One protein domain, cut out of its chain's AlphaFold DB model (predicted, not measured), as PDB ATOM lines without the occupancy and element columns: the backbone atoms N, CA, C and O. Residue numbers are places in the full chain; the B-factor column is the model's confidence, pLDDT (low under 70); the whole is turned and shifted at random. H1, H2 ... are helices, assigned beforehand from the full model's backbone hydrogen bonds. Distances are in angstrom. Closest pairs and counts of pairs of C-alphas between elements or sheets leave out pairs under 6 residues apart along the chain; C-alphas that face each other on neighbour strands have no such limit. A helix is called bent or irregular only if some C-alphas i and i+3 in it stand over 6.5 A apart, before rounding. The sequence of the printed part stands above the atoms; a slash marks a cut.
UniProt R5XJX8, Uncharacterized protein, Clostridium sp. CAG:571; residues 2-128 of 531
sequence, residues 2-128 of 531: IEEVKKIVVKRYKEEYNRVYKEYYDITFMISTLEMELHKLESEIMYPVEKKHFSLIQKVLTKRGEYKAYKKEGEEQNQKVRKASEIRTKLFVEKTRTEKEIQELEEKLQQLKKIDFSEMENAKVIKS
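This is residues 2 to 128 of the 531 residues of an uncharacterized protein of Clostridium sp. CAG:571 (UniProt R5XJX8). This is a long, slender rod of two long helices that run opposite ways: H1 goes out along the rod, the chain turns round at its far end through an extended link and the small helix H2, and H3 folds back along H1. H3 bends on its way, so that first its arm H3a and then its arm H3b packs on H1, while the short H4 packs near H1's beginning. The printed part has 127 residues with four named helices, in the order H1, H2, H3, H4, and no named strand; its class is all helix. It is extended, with a radius of gyration of the C-alphas of 27.7 A and spans of 93 by 22 by 17 A.

Find C-alpha 2 at (-24.459, 17.875, 13.625); from there H1, residues 2 to 45, runs 63.7 A to C-alpha 45 at (26.484, 9.626, -23.802). H2, residues 56 to 62, is 9.5 A long and irregular: C-alphas 59 and 62 are 7.0 A apart. Next comes H3, residues 64 to 112, assigned as one helix by its hydrogen bonds but bent, with C-alphas 97 and 100 standing 7.6 A apart. Its arm H3a, residues 64 to 97, is 49.3 A long, and its arm H3b, residues 100 to 112, is 18.3 A long. H4, residues 117 to 121, covers 6.1 A and ends at C-alpha 121, at (-14.166, 13.112, 12.776).

Start at residues 6 to 10 of H1, where it touches H4; the closest C-alphas are those of Val 10 and Met 120, 6.7 A apart. Further on, residues 13 to 28 of H1 touch H3b, at a steep tilt of 39 degrees, opposite ways; the closest C-alphas, of Tyr 24 and Leu 105, are 6.1 A apart. With residues 31 to 45, H1 touches H3a at a shallow tilt of 31 degrees, opposite ways; the closest C-alphas are those of Leu 38 and Ala 84, at 5.7 A. The two arms stand at a steep tilt of 57 degrees. H2 and H3a only just touch, with 3 pairs of C-alphas within 8 A, and only at the corner by their link; the closest C-alphas are those of Lys 59 and Tyr 67, 5.8 A apart. H1 and H2 are apart. In the backbones of H1, H3a, H3b and H4, every O i to N i+4 pair is within hydrogen-bond range; in H2, 2 of 3 are.

Look at Ile 57 and Val 125 for the two C-alphas farthest apart, 92.6 A. The printed part has no cut. The link from H1 to H2, 10 residues, is short; those from H2 to H3 and from H3 to H4 are tight. The mean pLDDT of the printed part is 86.2, and it is under 70 at residues 47 to 49, 51, and 61 to 62.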
ATOM      1  N   ILE A   2     -25.915  17.610  13.496       76.62
ATOM      2  CA  ILE A   2     -24.459  17.875  13.625       76.62
ATOM      3  C   ILE A   2     -23.608  16.848  12.860       76.62
ATOM      4  O   ILE A   2     -22.698  17.222  12.119       76.62
ATOM      5  N   GLU A   3     -23.943  15.562  12.979       82.44
ATOM      6  CA  GLU A   3     -23.227  14.472  12.305       82.44
ATOM      7  C   GLU A   3     -23.269  14.571  10.769       82.44
ATOM      8  O   GLU A   3     -22.279  14.254  10.116       82.44
ATOM      9  N   GLU A   4     -24.358  15.069  10.171       87.50
ATOM     10  CA  GLU A   4     -24.435  15.246   8.710       87.50
ATOM     11  C   GLU A   4     -23.551  16.397   8.226       87.50
ATOM     12  O   GLU A   4     -22.847  16.262   7.224       87.50
ATOM     13  N   VAL A   5     -23.502  17.500   8.982       88.44
ATOM     14  CA  VAL A   5     -22.570  18.605   8.709       88.44
ATOM     15  C   VAL A   5     -21.133  18.091   8.773       88.44
ATOM     16  O   VAL A   5     -20.367  18.307   7.835       88.44
ATOM     17  N   LYS A   6     -20.782  17.348   9.832       87.81
ATOM     18  CA  LYS A   6     -19.452  16.747  10.006       87.81
ATOM     19  C   LYS A   6     -19.076  15.830   8.842       87.81
ATOM     20  O   LYS A   6     -18.016  16.024   8.251       87.81
ATOM     21  N   LYS A   7     -19.951  14.891   8.458       89.06
ATOM     22  CA  LYS A   7     -19.738  13.993   7.305       89.06
ATOM     23  C   LYS A   7     -19.439  14.774   6.025       89.06
ATOM     24  O   LYS A   7     -18.479  14.449   5.330       89.06
ATOM     25  N   ILE A   8     -20.225  15.810   5.718       90.94
ATOM     26  CA  ILE A   8     -20.047  16.615   4.499       90.94
ATOM     27  C   ILE A   8     -18.752  17.436   4.554       90.94
ATOM     28  O   ILE A   8     -18.028  17.490   3.559       90.94
ATOM     29  N   VAL A   9     -18.439  18.060   5.692       89.31
ATOM     30  CA  VAL A   9     -17.229  18.880   5.866       89.31
ATOM     31  C   VAL A   9     -15.966  18.020   5.768       89.31
ATOM     32  O   VAL A   9     -15.099  18.310   4.944       89.31
ATOM     33  N   VAL A  10     -15.886  16.919   6.523       88.88
ATOM     34  CA  VAL A  10     -14.750  15.980   6.475       88.88
ATOM     35  C   VAL A  10     -14.580  15.398   5.071       88.88
ATOM     36  O   VAL A  10     -13.459  15.345   4.562       88.88
ATOM     37  N   LYS A  11     -15.680  15.012   4.408       90.88
ATOM     38  CA  LYS A  11     -15.643  14.537   3.020       90.88
ATOM     39  C   LYS A  11     -15.039  15.589   2.084       90.88
ATOM     40  O   LYS A  11     -14.112  15.260   1.353       90.88
ATOM     41  N   ARG A  12     -15.501  16.845   2.142       89.50
ATOM     42  CA  ARG A  12     -14.992  17.937   1.290       89.50
ATOM     43  C   ARG A  12     -13.504  18.206   1.502       89.50
ATOM     44  O   ARG A  12     -12.784  18.334   0.517       89.50
ATOM     45  N   TYR A  13     -13.023  18.228   2.746       88.00
ATOM     46  CA  TYR A  13     -11.588  18.390   3.017       88.00
ATOM     47  C   TYR A  13     -10.754  17.206   2.500       88.00
ATOM     48  O   TYR A  13      -9.668  17.423   1.965       88.00
ATOM     49  N   LYS A  14     -11.258  15.964   2.586       89.31
ATOM     50  CA  LYS A  14     -10.588  14.783   2.006       89.31
ATOM     51  C   LYS A  14     -10.591  14.809   0.472       89.31
ATOM     52  O   LYS A  14      -9.578  14.486  -0.142       89.31
ATOM     53  N   GLU A  15     -11.695  15.221  -0.151       92.31
ATOM     54  CA  GLU A  15     -11.799  15.394  -1.607       92.31
ATOM     55  C   GLU A  15     -10.861  16.499  -2.116       92.31
ATOM     56  O   GLU A  15     -10.158  16.290  -3.106       92.31
ATOM     57  N   GLU A  16     -10.769  17.637  -1.420       91.69
ATOM     58  CA  GLU A  16      -9.827  18.699  -1.779       91.69
ATOM     59  C   GLU A  16      -8.364  18.297  -1.540       91.69
ATOM     60  O   GLU A  16      -7.539  18.517  -2.425       91.69
ATOM     61  N   TYR A  17      -8.037  17.649  -0.417       92.00
ATOM     62  CA  TYR A  17      -6.690  17.120  -0.177       92.00
ATOM     63  C   TYR A  17      -6.256  16.161  -1.291       92.00
ATOM     64  O   TYR A  17      -5.187  16.340  -1.873       92.00
ATOM     65  N   ASN A  18      -7.100  15.185  -1.637       92.81
ATOM     66  CA  ASN A  18      -6.804  14.212  -2.689       92.81
ATOM     67  C   ASN A  18      -6.664  14.873  -4.068       92.81
ATOM     68  O   ASN A  18      -5.805  14.466  -4.849       92.81
ATOM     69  N   ARG A  19      -7.472  15.902  -4.363       95.62
ATOM     70  CA  ARG A  19      -7.379  16.676  -5.607       95.62
ATOM     71  C   ARG A  19      -6.049  17.424  -5.706       95.62
ATOM     72  O   ARG A  19      -5.309  17.195  -6.657       95.62
ATOM     73  N   VAL A  20      -5.725  18.254  -4.714       94.12
ATOM     74  CA  VAL A  20      -4.492  19.067  -4.696       94.12
ATOM     75  C   VAL A  20      -3.249  18.167  -4.657       94.12
ATOM     76  O   VAL A  20      -2.263  18.438  -5.337       94.12
ATOM     77  N   TYR A  21      -3.300  17.048  -3.924       94.00
ATOM     78  CA  TYR A  21      -2.219  16.058  -3.907       94.00
ATOM     79  C   TYR A  21      -2.014  15.395  -5.274       94.00
ATOM     80  O   TYR A  21      -0.869  15.209  -5.682       94.00
ATOM     81  N   LYS A  22      -3.093  15.077  -6.005       95.00
ATOM     82  CA  LYS A  22      -2.990  14.531  -7.365       95.00
ATOM     83  C   LYS A  22      -2.463  15.566  -8.359       95.00
ATOM     84  O   LYS A  22      -1.576  15.234  -9.131       95.00
ATOM     85  N   GLU A  23      -2.971  16.798  -8.319       94.38
ATOM     86  CA  GLU A  23      -2.499  17.912  -9.160       94.38
ATOM     87  C   GLU A  23      -0.975  18.108  -8.987       94.38
ATOM     88  O   GLU A  23      -0.233  18.120  -9.969       94.38
ATOM     89  N   TYR A  24      -0.488  18.112  -7.741       94.75
ATOM     90  CA  TYR A  24       0.942  18.154  -7.416       94.75
ATOM     91  C   TYR A  24       1.715  16.904  -7.888       94.75
ATOM     92  O   TYR A  24       2.813  17.017  -8.442       94.75
ATOM     93  N   TYR A  25       1.164  15.702  -7.679       94.69
ATOM     94  CA  TYR A  25       1.819  14.445  -8.054       94.69
ATOM     95  C   TYR A  25       1.959  14.292  -9.573       94.69
ATOM     96  O   TYR A  25       3.040  13.957 -10.046       94.69
ATOM     97  N   ASP A  26       0.908  14.577 -10.345       94.00
ATOM     98  CA  ASP A  26       0.917  14.443 -11.806       94.00
ATOM     99  C   ASP A  26       1.984  15.369 -12.440       94.00
ATOM    100  O   ASP A  26       2.715  14.950 -13.343       94.00
ATOM    101  N   ILE A  27       2.138  16.599 -11.924       92.44
ATOM    102  CA  ILE A  27       3.166  17.560 -12.366       92.44
ATOM    103  C   ILE A  27       4.577  17.094 -11.973       92.44
ATOM    104  O   ILE A  27       5.475  17.035 -12.818       92.44
ATOM    105  N   THR A  28       4.796  16.746 -10.701       92.94
ATOM    106  CA  THR A  28       6.130  16.344 -10.218       92.94
ATOM    107  C   THR A  28       6.594  15.023 -10.833       92.94
ATOM    108  O   THR A  28       7.752  14.912 -11.236       92.94
ATOM    109  N   PHE A  29       5.691  14.058 -11.030       94.12
ATOM    110  CA  PHE A  29       5.971  12.804 -11.731       94.12
ATOM    111  C   PHE A  29       6.359  13.026 -13.202       94.12
ATOM    112  O   PHE A  29       7.302  12.397 -13.691       94.12
ATOM    113  N   MET A  30       5.692  13.948 -13.909       93.62
ATOM    114  CA  MET A  30       6.067  14.340 -15.275       93.62
ATOM    115  C   MET A  30       7.491  14.916 -15.329       93.62
ATOM    116  O   MET A  30       8.275  14.532 -16.201       93.62
ATOM    117  N   ILE A  31       7.839  15.804 -14.393       93.69
ATOM    118  CA  ILE A  31       9.179  16.403 -14.303       93.69
ATOM    119  C   ILE A  31      10.231  15.324 -14.026       93.69
ATOM    120  O   ILE A  31      11.183  15.200 -14.798       93.69
ATOM    121  N   SER A  32      10.037  14.488 -13.002       93.19
ATOM    122  CA  SER A  32      10.999  13.432 -12.663       93.19
ATOM    123  C   SER A  32      11.125  12.355 -13.745       93.19
ATOM    124  O   SER A  32      12.208  11.802 -13.925       93.19
ATOM    125  N   THR A  33      10.076  12.098 -14.533       94.25
ATOM    126  CA  THR A  33      10.169  11.222 -15.715       94.25
ATOM    127  C   THR A  33      11.127  11.806 -16.759       94.25
ATOM    128  O   THR A  33      12.027  11.106 -17.222       94.25
ATOM    129  N   LEU A  34      10.999  13.100 -17.080       92.81
ATOM    130  CA  LEU A  34      11.909  13.792 -18.004       92.81
ATOM    131  C   LEU A  34      13.349  13.864 -17.462       92.81
ATOM    132  O   LEU A  34      14.298  13.738 -18.233       92.81
ATOM    133  N   GLU A  35      13.530  14.019 -16.147       93.12
ATOM    134  CA  GLU A  35      14.849  13.965 -15.496       93.12
ATOM    135  C   GLU A  35      15.485  12.570 -15.589       93.12
ATOM    136  O   GLU A  35      16.671  12.459 -15.903       93.12
ATOM    137  N   MET A  36      14.710  11.502 -15.377       93.25
ATOM    138  CA  MET A  36      15.188  10.121 -15.510       93.25
ATOM    139  C   MET A  36      15.535   9.762 -16.961       93.25
ATOM    140  O   MET A  36      16.564   9.123 -17.199       93.25
ATOM    141  N   GLU A  37      14.724  10.184 -17.937       92.88
ATOM    142  CA  GLU A  37      15.031  10.019 -19.365       92.88
ATOM    143  C   GLU A  37      16.314  10.765 -19.757       92.88
ATOM    144  O   GLU A  37      17.177  10.195 -20.432       92.88
ATOM    145  N   LEU A  38      16.474  12.009 -19.287       93.06
ATOM    146  CA  LEU A  38      17.665  12.817 -19.538       93.06
ATOM    147  C   LEU A  38      18.914  12.190 -18.909       93.06
ATOM    148  O   LEU A  38      19.888  11.954 -19.617       93.06
ATOM    149  N   HIS A  39      18.875  11.844 -17.620       91.38
ATOM    150  CA  HIS A  39      19.996  11.221 -16.909       91.38
ATOM    151  C   HIS A  39      20.407   9.876 -17.536       91.38
ATOM    152  O   HIS A  39      21.598   9.564 -17.652       91.38
ATOM    153  N   LYS A  40      19.438   9.076 -18.000       89.69
ATOM    154  CA  LYS A  40      19.728   7.843 -18.744       89.69
ATOM    155  C   LYS A  40      20.454   8.142 -20.059       89.69
ATOM    156  O   LYS A  40      21.489   7.539 -20.329       89.69
ATOM    157  N   LEU A  41      19.959   9.083 -20.863       88.44
ATOM    158  CA  LEU A  41      20.626   9.458 -22.113       88.44
ATOM    159  C   LEU A  41      22.015  10.060 -21.868       88.44
ATOM    160  O   LEU A  41      22.947   9.738 -22.597       88.44
ATOM    161  N   GLU A  42      22.184  10.887 -20.839       87.00
ATOM    162  CA  GLU A  42      23.466  11.506 -20.491       87.00
ATOM    163  C   GLU A  42      24.496  10.479 -20.000       87.00
ATOM    164  O   GLU A  42      25.650  10.536 -20.426       87.00
ATOM    165  N   SER A  43      24.092   9.483 -19.205       85.25
ATOM    166  CA  SER A  43      24.970   8.361 -18.831       85.25
ATOM    167  C   SER A  43      25.308   7.449 -20.020       85.25
ATOM    168  O   SER A  43      26.455   7.025 -20.148       85.25
ATOM    169  N   GLU A  44      24.382   7.228 -20.960       82.56
ATOM    170  CA  GLU A  44      24.681   6.555 -22.235       82.56
ATOM    171  C   GLU A  44      25.598   7.383 -23.166       82.56
ATOM    172  O   GLU A  44      26.320   6.810 -23.984       82.56
ATOM    173  N   ILE A  45      25.593   8.717 -23.056       82.25
ATOM    174  CA  ILE A  45      26.484   9.626 -23.802       82.25
ATOM    175  C   ILE A  45      27.882   9.701 -23.161       82.25
ATOM    176  O   ILE A  45      28.870   9.888 -23.875       82.25
ATOM    177  N   MET A  46      27.977   9.520 -21.837       70.31
ATOM    178  CA  MET A  46      29.219   9.604 -21.049       70.31
ATOM    179  C   MET A  46      30.271   8.547 -21.430       70.31
ATOM    180  O   MET A  46      31.447   8.720 -21.118       70.31
ATOM    181  N   TYR A  47      29.880   7.491 -22.146       66.69
ATOM    182  CA  TYR A  47      30.791   6.548 -22.796       66.69
ATOM    183  C   TYR A  47      31.020   6.980 -24.260       66.69
ATOM    184  O   TYR A  47      30.230   6.617 -25.136       66.69
ATOM    185  N   PRO A  48      32.054   7.791 -24.567       64.06
ATOM    186  CA  PRO A  48      32.273   8.294 -25.917       64.06
ATOM    187  C   PRO A  48      32.744   7.190 -26.865       64.06
ATOM    188  O   PRO A  48      33.624   6.396 -26.535       64.06
ATOM    189  N   VAL A  49      32.231   7.223 -28.096       66.56
ATOM    190  CA  VAL A  49      32.728   6.396 -29.202       66.56
ATOM    191  C   VAL A  49      34.217   6.691 -29.427       66.56
ATOM    192  O   VAL A  49      34.610   7.826 -29.708       66.56
ATOM    193  N   GLU A  50      35.052   5.662 -29.284       70.25
ATOM    194  CA  GLU A  50      36.513   5.761 -29.329       70.25
ATOM    195  C   GLU A  50      37.001   6.329 -30.676       70.25
ATOM    196  O   GLU A  50      36.750   5.740 -31.728       70.25
ATOM    197  N   LYS A  51      37.715   7.467 -30.659       68.50
ATOM    198  CA  LYS A  51      38.113   8.218 -31.869       68.50
ATOM    199  C   LYS A  51      39.085   7.441 -32.770       68.50
ATOM    200  O   LYS A  51      40.302   7.604 -32.692       68.50
ATOM    201  N   LYS A  52      38.543   6.647 -33.694       76.44
ATOM    202  CA  LYS A  52      39.303   5.823 -34.644       76.44
ATOM    203  C   LYS A  52      39.604   6.576 -35.941       76.44
ATOM    204  O   LYS A  52      38.709   6.932 -36.709       76.44
ATOM    205  N   HIS A  53      40.892   6.795 -36.212       77.25
ATOM    206  CA  HIS A  53      41.363   7.351 -37.481       77.25
ATOM    207  C   HIS A  53      41.469   6.262 -38.557       77.25
ATOM    208  O   HIS A  53      42.344   5.404 -38.502       77.25
ATOM    209  N   PHE A  54      40.610   6.345 -39.577       78.75
ATOM    210  CA  PHE A  54      40.684   5.507 -40.779       78.75
ATOM    211  C   PHE A  54      41.265   6.302 -41.962       78.75
ATOM    212  O   PHE A  54      40.739   7.364 -42.330       78.75
ATOM    213  N   SER A  55      42.314   5.768 -42.594       81.62
ATOM    214  CA  SER A  55      42.888   6.292 -43.841       81.62
ATOM    215  C   SER A  55      41.929   6.128 -45.030       81.62
ATOM    216  O   SER A  55      40.944   5.392 -44.956       81.62
ATOM    217  N   LEU A  56      42.205   6.800 -46.154       77.56
ATOM    218  CA  LEU A  56      41.367   6.702 -47.358       77.56
ATOM    219  C   LEU A  56      41.280   5.251 -47.878       77.56
ATOM    220  O   LEU A  56      40.192   4.760 -48.176       77.56
ATOM    221  N   ILE A  57      42.411   4.536 -47.878       77.25
ATOM    222  CA  ILE A  57      42.506   3.117 -48.259       77.25
ATOM    223  C   ILE A  57      41.718   2.232 -47.282       77.25
ATOM    224  O   ILE A  57      40.992   1.336 -47.710       77.25
ATOM    225  N   GLN A  58      41.788   2.502 -45.975       77.00
ATOM    226  CA  GLN A  58      41.039   1.745 -44.964       77.00
ATOM    227  C   GLN A  58      39.521   1.944 -45.088       77.00
ATOM    228  O   GLN A  58      38.772   0.973 -45.003       77.00
ATOM    229  N   LYS A  59      39.060   3.174 -45.353       78.81
ATOM    230  CA  LYS A  59      37.632   3.501 -45.537       78.81
ATOM    231  C   LYS A  59      37.003   2.793 -46.740       78.81
ATOM    232  O   LYS A  59      35.835   2.412 -46.675       78.81
ATOM    233  N   VAL A  60      37.755   2.652 -47.834       74.19
ATOM    234  CA  VAL A  60      37.235   2.183 -49.130       74.19
ATOM    235  C   VAL A  60      37.545   0.707 -49.396       74.19
ATOM    236  O   VAL A  60      36.666  -0.007 -49.876       74.19
ATOM    237  N   LEU A  61      38.759   0.247 -49.073       65.75
ATOM    238  CA  LEU A  61      39.286  -1.057 -49.489       65.75
ATOM    239  C   LEU A  61      39.472  -2.029 -48.314       65.75
ATOM    240  O   LEU A  61      38.851  -3.086 -48.306       65.75
ATOM    241  N   THR A  62      40.295  -1.693 -47.310       66.25
ATOM    242  CA  THR A  62      40.818  -2.710 -46.365       66.25
ATOM    243  C   THR A  62      40.093  -2.831 -45.020       66.25
ATOM    244  O   THR A  62      40.203  -3.870 -44.380       66.25
ATOM    245  N   LYS A  63      39.330  -1.820 -44.580       80.44
ATOM    246  CA  LYS A  63      38.551  -1.826 -43.317       80.44
ATOM    247  C   LYS A  63      37.124  -1.277 -43.497       80.44
ATOM    248  O   LYS A  63      36.519  -0.733 -42.574       80.44
ATOM    249  N   ARG A  64      36.548  -1.437 -44.696       78.50
ATOM    250  CA  ARG A  64      35.232  -0.882 -45.087       78.50
ATOM    251  C   ARG A  64      34.075  -1.306 -44.163       78.50
ATOM    252  O   ARG A  64      33.136  -0.534 -43.983       78.50
ATOM    253  N   GLY A  65      34.134  -2.511 -43.584       80.88
ATOM    254  CA  GLY A  65      33.151  -3.007 -42.611       80.88
ATOM    255  C   GLY A  65      33.234  -2.282 -41.265       80.88
ATOM    256  O   GLY A  65      32.256  -1.675 -40.836       80.88
ATOM    257  N   GLU A  66      34.421  -2.259 -40.653       82.19
ATOM    258  CA  GLU A  66      34.699  -1.526 -39.408       82.19
ATOM    259  C   GLU A  66      34.359  -0.036 -39.534       82.19
ATOM    260  O   GLU A  66      33.714   0.533 -38.658       82.19
ATOM    261  N   TYR A  67      34.728   0.592 -40.656       80.81
ATOM    262  CA  TYR A  67      34.423   2.000 -40.904       80.81
ATOM    263  C   TYR A  67      32.911   2.269 -41.020       80.81
ATOM    264  O   TYR A  67      32.433   3.291 -40.525       80.81
ATOM    265  N   LYS A  68      32.134   1.353 -41.619       83.12
ATOM    266  CA  LYS A  68      30.662   1.438 -41.624       83.12
ATOM    267  C   LYS A  68      30.074   1.298 -40.219       83.12
ATOM    268  O   LYS A  68      29.167   2.058 -39.888       83.12
ATOM    269  N   ALA A  69      30.579   0.362 -39.413       82.25
ATOM    270  CA  ALA A  69      30.134   0.174 -38.033       82.25
ATOM    271  C   ALA A  69      30.408   1.432 -37.193       82.25
ATOM    272  O   ALA A  69      29.469   2.012 -36.660       82.25
ATOM    273  N   TYR A  70      31.645   1.934 -37.209       81.94
ATOM    274  CA  TYR A  70      32.050   3.173 -36.536       81.94
ATOM    275  C   TYR A  70      31.238   4.402 -36.986       81.94
ATOM    276  O   TYR A  70      30.871   5.246 -36.170       81.94
ATOM    277  N   LYS A  71      30.904   4.511 -38.282       81.88
ATOM    278  CA  LYS A  71      30.037   5.591 -38.784       81.88
ATOM    279  C   LYS A  71      28.608   5.479 -38.240       81.88
ATOM    280  O   LYS A  71      28.060   6.497 -37.836       81.88
ATOM    281  N   LYS A  72      28.032   4.270 -38.193       84.75
ATOM    282  CA  LYS A  72      26.697   4.012 -37.619       84.75
ATOM    283  C   LYS A  72      26.667   4.289 -36.113       84.75
ATOM    284  O   LYS A  72      25.762   4.961 -35.643       84.75
ATOM    285  N   GLU A  73      27.684   3.840 -35.388       81.81
ATOM    286  CA  GLU A  73      27.881   4.075 -33.952       81.81
ATOM    287  C   GLU A  73      27.977   5.582 -33.639       81.81
ATOM    288  O   GLU A  73      27.288   6.096 -32.758       81.81
ATOM    289  N   GLY A  74      28.746   6.332 -34.438       81.94
ATOM    290  CA  GLY A  74      28.803   7.792 -34.360       81.94
ATOM    291  C   GLY A  74      27.489   8.490 -34.741       81.94
ATOM    292  O   GLY A  74      27.149   9.515 -34.154       81.94
ATOM    293  N   GLU A  75      26.722   7.961 -35.696       83.88
ATOM    294  CA  GLU A  75      25.390   8.477 -36.047       83.88
ATOM    295  C   GLU A  75      24.370   8.234 -34.928       83.88
ATOM    296  O   GLU A  75      23.615   9.145 -34.586       83.88
ATOM    297  N   GLU A  76      24.395   7.061 -34.297       84.50
ATOM    298  CA  GLU A  76      23.575   6.720 -33.129       84.50
ATOM    299  C   GLU A  76      23.919   7.600 -31.922       84.50
ATOM    300  O   GLU A  76      23.015   8.166 -31.306       84.50
ATOM    301  N   GLN A  77      25.206   7.824 -31.636       83.69
ATOM    302  CA  GLN A  77      25.624   8.726 -30.557       83.69
ATOM    303  C   GLN A  77      25.171  10.174 -30.813       83.69
ATOM    304  O   GLN A  77      24.656  10.833 -29.910       83.69
ATOM    305  N   ASN A  78      25.267  10.662 -32.056       84.56
ATOM    306  CA  ASN A  78      24.738  11.980 -32.426       84.56
ATOM    307  C   ASN A  78      23.204  12.065 -32.291       84.56
ATOM    308  O   ASN A  78      22.685  13.122 -31.928       84.56
ATOM    309  N   GLN A  79      22.464  10.975 -32.533       87.38
ATOM    310  CA  GLN A  79      21.020  10.926 -32.266       87.38
ATOM    311  C   GLN A  79      20.709  10.975 -30.763       87.38
ATOM    312  O   GLN A  79      19.786  11.691 -30.375       87.38
ATOM    313  N   LYS A  80      21.482  10.286 -29.908       88.12
ATOM    314  CA  LYS A  80      21.331  10.390 -28.443       88.12
ATOM    315  C   LYS A  80      21.559  11.821 -27.957       88.12
ATOM    316  O   LYS A  80      20.734  12.340 -27.215       88.12
ATOM    317  N   VAL A  81      22.621  12.484 -28.431       87.06
ATOM    318  CA  VAL A  81      22.932  13.885 -28.079       87.06
ATOM    319  C   VAL A  81      21.803  14.841 -28.482       87.06
ATOM    320  O   VAL A  81      21.439  15.714 -27.694       87.06
ATOM    321  N   ARG A  82      21.194  14.660 -29.665       89.25
ATOM    322  CA  ARG A  82      20.021  15.455 -30.082       89.25
ATOM    323  C   ARG A  82      18.821  15.236 -29.161       89.25
ATOM    324  O   ARG A  82      18.308  16.211 -28.625       89.25
ATOM    325  N   LYS A  83      18.455  13.979 -28.884       92.12
ATOM    326  CA  LYS A  83      17.353  13.640 -27.964       92.12
ATOM    327  C   LYS A  83      17.573  14.177 -26.549       92.12
ATOM    328  O   LYS A  83      16.645  14.710 -25.953       92.12
ATOM    329  N   ALA A  84      18.798  14.094 -26.027       90.44
ATOM    330  CA  ALA A  84      19.147  14.684 -24.736       90.44
ATOM    331  C   ALA A  84      18.971  16.213 -24.747       90.44
ATOM    332  O   ALA A  84      18.427  16.771 -23.801       90.44
ATOM    333  N   SER A  85      19.349  16.896 -25.836       90.81
ATOM    334  CA  SER A  85      19.099  18.336 -25.988       90.81
ATOM    335  C   SER A  85      17.604  18.667 -26.071       90.81
ATOM    336  O   SER A  85      17.162  19.613 -25.425       90.81
ATOM    337  N   GLU A  86      16.822  17.894 -26.829       92.94
ATOM    338  CA  GLU A  86      15.366  18.054 -26.968       92.94
ATOM    339  C   GLU A  86      14.654  17.883 -25.614       92.94
ATOM    340  O   GLU A  86      13.860  18.737 -25.214       92.94
ATOM    341  N   ILE A  87      14.995  16.828 -24.865       92.88
ATOM    342  CA  ILE A  87      14.457  16.563 -23.523       92.88
ATOM    343  C   ILE A  87      14.912  17.635 -22.531       92.88
ATOM    344  O   ILE A  87      14.090  18.104 -21.750       92.88
ATOM    345  N   ARG A  88      16.169  18.098 -22.582       92.75
ATOM    346  CA  ARG A  88      16.660  19.182 -21.714       92.75
ATOM    347  C   ARG A  88      15.926  20.503 -21.971       92.75
ATOM    348  O   ARG A  88      15.558  21.181 -21.015       92.75
ATOM    349  N   THR A  89      15.655  20.853 -23.232       92.06
ATOM    350  CA  THR A  89      14.826  22.022 -23.576       92.06
ATOM    351  C   THR A  89      13.388  21.850 -23.089       92.06
ATOM    352  O   THR A  89      12.850  22.776 -22.484       92.06
ATOM    353  N   LYS A  90      12.778  20.672 -23.281       93.56
ATOM    354  CA  LYS A  90      11.427  20.384 -22.775       93.56
ATOM    355  C   LYS A  90      11.363  20.481 -21.247       93.56
ATOM    356  O   LYS A  90      10.494  21.166 -20.729       93.56
ATOM    357  N   LEU A  91      12.303  19.861 -20.537       93.75
ATOM    358  CA  LEU A  91      12.408  19.886 -19.076       93.75
ATOM    359  C   LEU A  91      12.544  21.315 -18.532       93.75
ATOM    360  O   LEU A  91      11.900  21.647 -17.542       93.75
ATOM    361  N   PHE A  92      13.346  22.164 -19.183       92.25
ATOM    362  CA  PHE A  92      13.470  23.577 -18.818       92.25
ATOM    363  C   PHE A  92      12.140  24.329 -18.989       92.25
ATOM    364  O   PHE A  92      11.681  24.975 -18.053       92.25
ATOM    365  N   VAL A  93      11.493  24.192 -20.155       92.50
ATOM    366  CA  VAL A  93      10.194  24.828 -20.434       92.50
ATOM    367  C   VAL A  93       9.121  24.356 -19.453       92.50
ATOM    368  O   VAL A  93       8.386  25.187 -18.929       92.50
ATOM    369  N   GLU A  94       9.040  23.054 -19.169       92.62
ATOM    370  CA  GLU A  94       8.055  22.511 -18.230       92.62
ATOM    371  C   GLU A  94       8.307  22.986 -16.798       92.62
ATOM    372  O   GLU A  94       7.377  23.482 -16.169       92.62
ATOM    373  N   LYS A  95       9.557  22.946 -16.307       92.06
ATOM    374  CA  LYS A  95       9.888  23.459 -14.968       92.06
ATOM    375  C   LYS A  95       9.503  24.929 -14.816       92.06
ATOM    376  O   LYS A  95       8.746  25.246 -13.908       92.06
ATOM    377  N   THR A  96       9.944  25.810 -15.716       91.62
ATOM    378  CA  THR A  96       9.605  27.245 -15.650       91.62
ATOM    379  C   THR A  96       8.106  27.511 -15.847       91.62
ATOM    380  O   THR A  96       7.583  28.486 -15.312       91.62
ATOM    381  N   ARG A  97       7.384  26.649 -16.577       93.19
ATOM    382  CA  ARG A  97       5.923  26.741 -16.733       93.19
ATOM    383  C   ARG A  97       5.175  26.406 -15.442       93.19
ATOM    384  O   ARG A  97       4.201  27.087 -15.135       93.19
ATOM    385  N   THR A  98       5.609  25.379 -14.711       93.50
ATOM    386  CA  THR A  98       4.883  24.853 -13.543       93.50
ATOM    387  C   THR A  98       5.458  25.286 -12.193       93.50
ATOM    388  O   THR A  98       4.828  25.025 -11.180       93.50
ATOM    389  N   GLU A  99       6.616  25.950 -12.130       92.12
ATOM    390  CA  GLU A  99       7.293  26.376 -10.887       92.12
ATOM    391  C   GLU A  99       6.352  27.077  -9.887       92.12
ATOM    392  O   GLU A  99       6.248  26.668  -8.730       92.12
ATOM    393  N   LYS A 100       5.583  28.066 -10.358       92.62
ATOM    394  CA  LYS A 100       4.602  28.798  -9.537       92.62
ATOM    395  C   LYS A 100       3.389  27.947  -9.140       92.62
ATOM    396  O   LYS A 100       2.873  28.100  -8.039       92.62
ATOM    397  N   GLU A 101       2.945  27.052 -10.020       93.94
ATOM    398  CA  GLU A 101       1.826  26.133  -9.766       93.94
ATOM    399  C   GLU A 101       2.209  25.087  -8.707       93.94
ATOM    400  O   GLU A 101       1.453  24.853  -7.769       93.94
ATOM    401  N   ILE A 102       3.427  24.540  -8.784       93.69
ATOM    402  CA  ILE A 102       4.006  23.653  -7.768       93.69
ATOM    403  C   ILE A 102       4.068  24.372  -6.417       93.69
ATOM    404  O   ILE A 102       3.591  23.813  -5.434       93.69
ATOM    405  N   GLN A 103       4.579  25.609  -6.360       93.38
ATOM    406  CA  GLN A 103       4.642  26.367  -5.106       93.38
ATOM    407  C   GLN A 103       3.244  26.598  -4.498       93.38
ATOM    408  O   GLN A 103       3.040  26.341  -3.312       93.38
ATOM    409  N   GLU A 104       2.260  27.027  -5.295       93.88
ATOM    410  CA  GLU A 104       0.883  27.243  -4.822       93.88
ATOM    411  C   GLU A 104       0.221  25.942  -4.331       93.88
ATOM    412  O   GLU A 104      -0.480  25.941  -3.312       93.88
ATOM    413  N   LEU A 105       0.477  24.816  -5.006       94.44
ATOM    414  CA  LEU A 105       0.013  23.492  -4.588       94.44
ATOM    415  C   LEU A 105       0.727  23.002  -3.316       94.44
ATOM    416  O   LEU A 105       0.074  22.426  -2.445       94.44
ATOM    417  N   GLU A 106       2.031  23.249  -3.157       92.75
ATOM    418  CA  GLU A 106       2.784  22.912  -1.941       92.75
ATOM    419  C   GLU A 106       2.314  23.719  -0.732       92.75
ATOM    420  O   GLU A 106       2.040  23.134   0.319       92.75
ATOM    421  N   GLU A 107       2.168  25.038  -0.866       93.38
ATOM    422  CA  GLU A 107       1.643  25.904   0.195       93.38
ATOM    423  C   GLU A 107       0.232  25.463   0.608       93.38
ATOM    424  O   GLU A 107      -0.064  25.345   1.803       93.38
ATOM    425  N   LYS A 108      -0.625  25.119  -0.362       93.38
ATOM    426  CA  LYS A 108      -1.968  24.598  -0.092       93.38
ATOM    427  C   LYS A 108      -1.950  23.208   0.554       93.38
ATOM    428  O   LYS A 108      -2.714  22.965   1.489       93.38
ATOM    429  N   LEU A 109      -1.056  22.307   0.140       92.25
ATOM    430  CA  LEU A 109      -0.859  21.015   0.806       92.25
ATOM    431  C   LEU A 109      -0.342  21.186   2.237       92.25
ATOM    432  O   LEU A 109      -0.778  20.450   3.117       92.25
ATOM    433  N   GLN A 110       0.540  22.149   2.504       90.94
ATOM    434  CA  GLN A 110       0.988  22.460   3.864       90.94
ATOM    435  C   GLN A 110      -0.136  23.031   4.736       90.94
ATOM    436  O   GLN A 110      -0.160  22.763   5.936       90.94
ATOM    437  N   GLN A 111      -1.071  23.798   4.167       89.38
ATOM    438  CA  GLN A 111      -2.268  24.257   4.880       89.38
ATOM    439  C   GLN A 111      -3.207  23.083   5.198       89.38
ATOM    440  O   GLN A 111      -3.577  22.900   6.355       89.38
ATOM    441  N   LEU A 112      -3.520  22.234   4.215       87.25
ATOM    442  CA  LEU A 112      -4.409  21.080   4.405       87.25
ATOM    443  C   LEU A 112      -3.808  20.010   5.338       87.25
ATOM    444  O   LEU A 112      -4.537  19.408   6.116       87.25
ATOM    445  N   LYS A 113      -2.479  19.815   5.340       86.12
ATOM    446  CA  LYS A 113      -1.772  18.908   6.273       86.12
ATOM    447  C   LYS A 113      -1.776  19.372   7.736       86.12
ATOM    448  O   LYS A 113      -1.419  18.581   8.602       86.12
ATOM    449  N   LYS A 114      -2.146  20.626   8.024       85.38
ATOM    450  CA  LYS A 114      -2.323  21.133   9.401       85.38
ATOM    451  C   LYS A 114      -3.709  20.823   9.977       85.38
ATOM    452  O   LYS A 114      -3.936  21.091  11.151       85.38
ATOM    453  N   ILE A 115      -4.625  20.288   9.168       82.12
ATOM    454  CA  ILE A 115      -5.965  19.887   9.597       82.12
ATOM    455  C   ILE A 115      -5.894  18.453  10.127       82.12
ATOM    456  O   ILE A 115      -5.629  17.522   9.363       82.12
ATOM    457  N   ASP A 116      -6.156  18.256  11.420       81.56
ATOM    458  CA  ASP A 116      -6.297  16.911  11.975       81.56
ATOM    459  C   ASP A 116      -7.681  16.338  11.619       81.56
ATOM    460  O   ASP A 116      -8.705  16.645  12.231       81.56
ATOM    461  N   PHE A 117      -7.709  15.469  10.606       79.38
ATOM    462  CA  PHE A 117      -8.914  14.748  10.199       79.38
ATOM    463  C   PHE A 117      -9.505  13.872  11.316       79.38
ATOM    464  O   PHE A 117     -10.719  13.676  11.332       79.38
ATOM    465  N   SER A 118      -8.689  13.364  12.246       79.31
ATOM    466  CA  SER A 118      -9.156  12.607  13.412       79.31
ATOM    467  C   SER A 118      -9.867  13.525  14.402       79.31
ATOM    468  O   SER A 118     -10.948  13.181  14.883       79.31
ATOM    469  N   GLU A 119      -9.331  14.722  14.661       79.75
ATOM    470  CA  GLU A 119     -10.019  15.732  15.477       79.75
ATOM    471  C   GLU A 119     -11.352  16.140  14.832       79.75
ATOM    472  O   GLU A 119     -12.382  16.165  15.509       79.75
ATOM    473  N   MET A 120     -11.379  16.351  13.508       81.38
ATOM    474  CA  MET A 120     -12.616  16.671  12.784       81.38
ATOM    475  C   MET A 120     -13.649  15.534  12.786       81.38
ATOM    476  O   MET A 120     -14.842  15.812  12.865       81.38
ATOM    477  N   GLU A 121     -13.244  14.263  12.707       81.12
ATOM    478  CA  GLU A 121     -14.166  13.112  12.776       81.12
ATOM    479  C   GLU A 121     -14.700  12.877  14.199       81.12
ATOM    480  O   GLU A 121     -15.871  12.519  14.385       81.12
ATOM    481  N   ASN A 122     -13.881  13.170  15.210       79.44
ATOM    482  CA  ASN A 122     -14.268  13.158  16.619       79.44
ATOM    483  C   ASN A 122     -14.955  14.459  17.081       79.44
ATOM    484  O   ASN A 122     -15.390  14.536  18.233       79.44
ATOM    485  N   ALA A 123     -15.097  15.461  16.204       77.75
ATOM    486  CA  ALA A 123     -15.712  16.740  16.527       77.75
ATOM    487  C   ALA A 123     -17.158  16.565  17.015       77.75
ATOM    488  O   ALA A 123     -17.976  15.872  16.398       77.75
ATOM    489  N   LYS A 124     -17.461  17.231  18.135       72.75
ATOM    490  CA  LYS A 124     -18.757  17.166  18.830       72.75
ATOM    491  C   LYS A 124     -19.582  18.452  18.721       72.75
ATOM    492  O   LYS A 124     -20.756  18.456  19.069       72.75
ATOM    493  N   VAL A 125     -18.987  19.545  18.245       75.81
ATOM    494  CA  VAL A 125     -19.654  20.842  18.063       75.81
ATOM    495  C   VAL A 125     -19.254  21.463  16.733       75.81
ATOM    496  O   VAL A 125     -18.139  21.259  16.258       75.81
ATOM    497  N   ILE A 126     -20.157  22.251  16.143       80.81
ATOM    498  CA  ILE A 126     -19.972  22.866  14.818       80.81
ATOM    499  C   ILE A 126     -18.701  23.734  14.769       80.81
ATOM    500  O   ILE A 126     -17.956  23.672  13.796       80.81
ATOM    501  N   LYS A 127     -18.386  24.447  15.859       78.75
ATOM    502  CA  LYS A 127     -17.174  25.275  15.992       78.75
ATOM    503  C   LYS A 127     -15.864  24.489  15.799       78.75
ATOM    504  O   LYS A 127     -14.913  25.035  15.249       78.75
ATOM    505  N   SER A 128     -15.816  23.211  16.190       79.88
ATOM    506  CA  SER A 128     -14.647  22.332  15.986       79.88
ATOM    507  C   SER A 128     -14.470  21.884  14.529       79.88
ATOM    508  O   SER A 128     -13.437  21.324  14.187       79.88
TER     509      SER A 128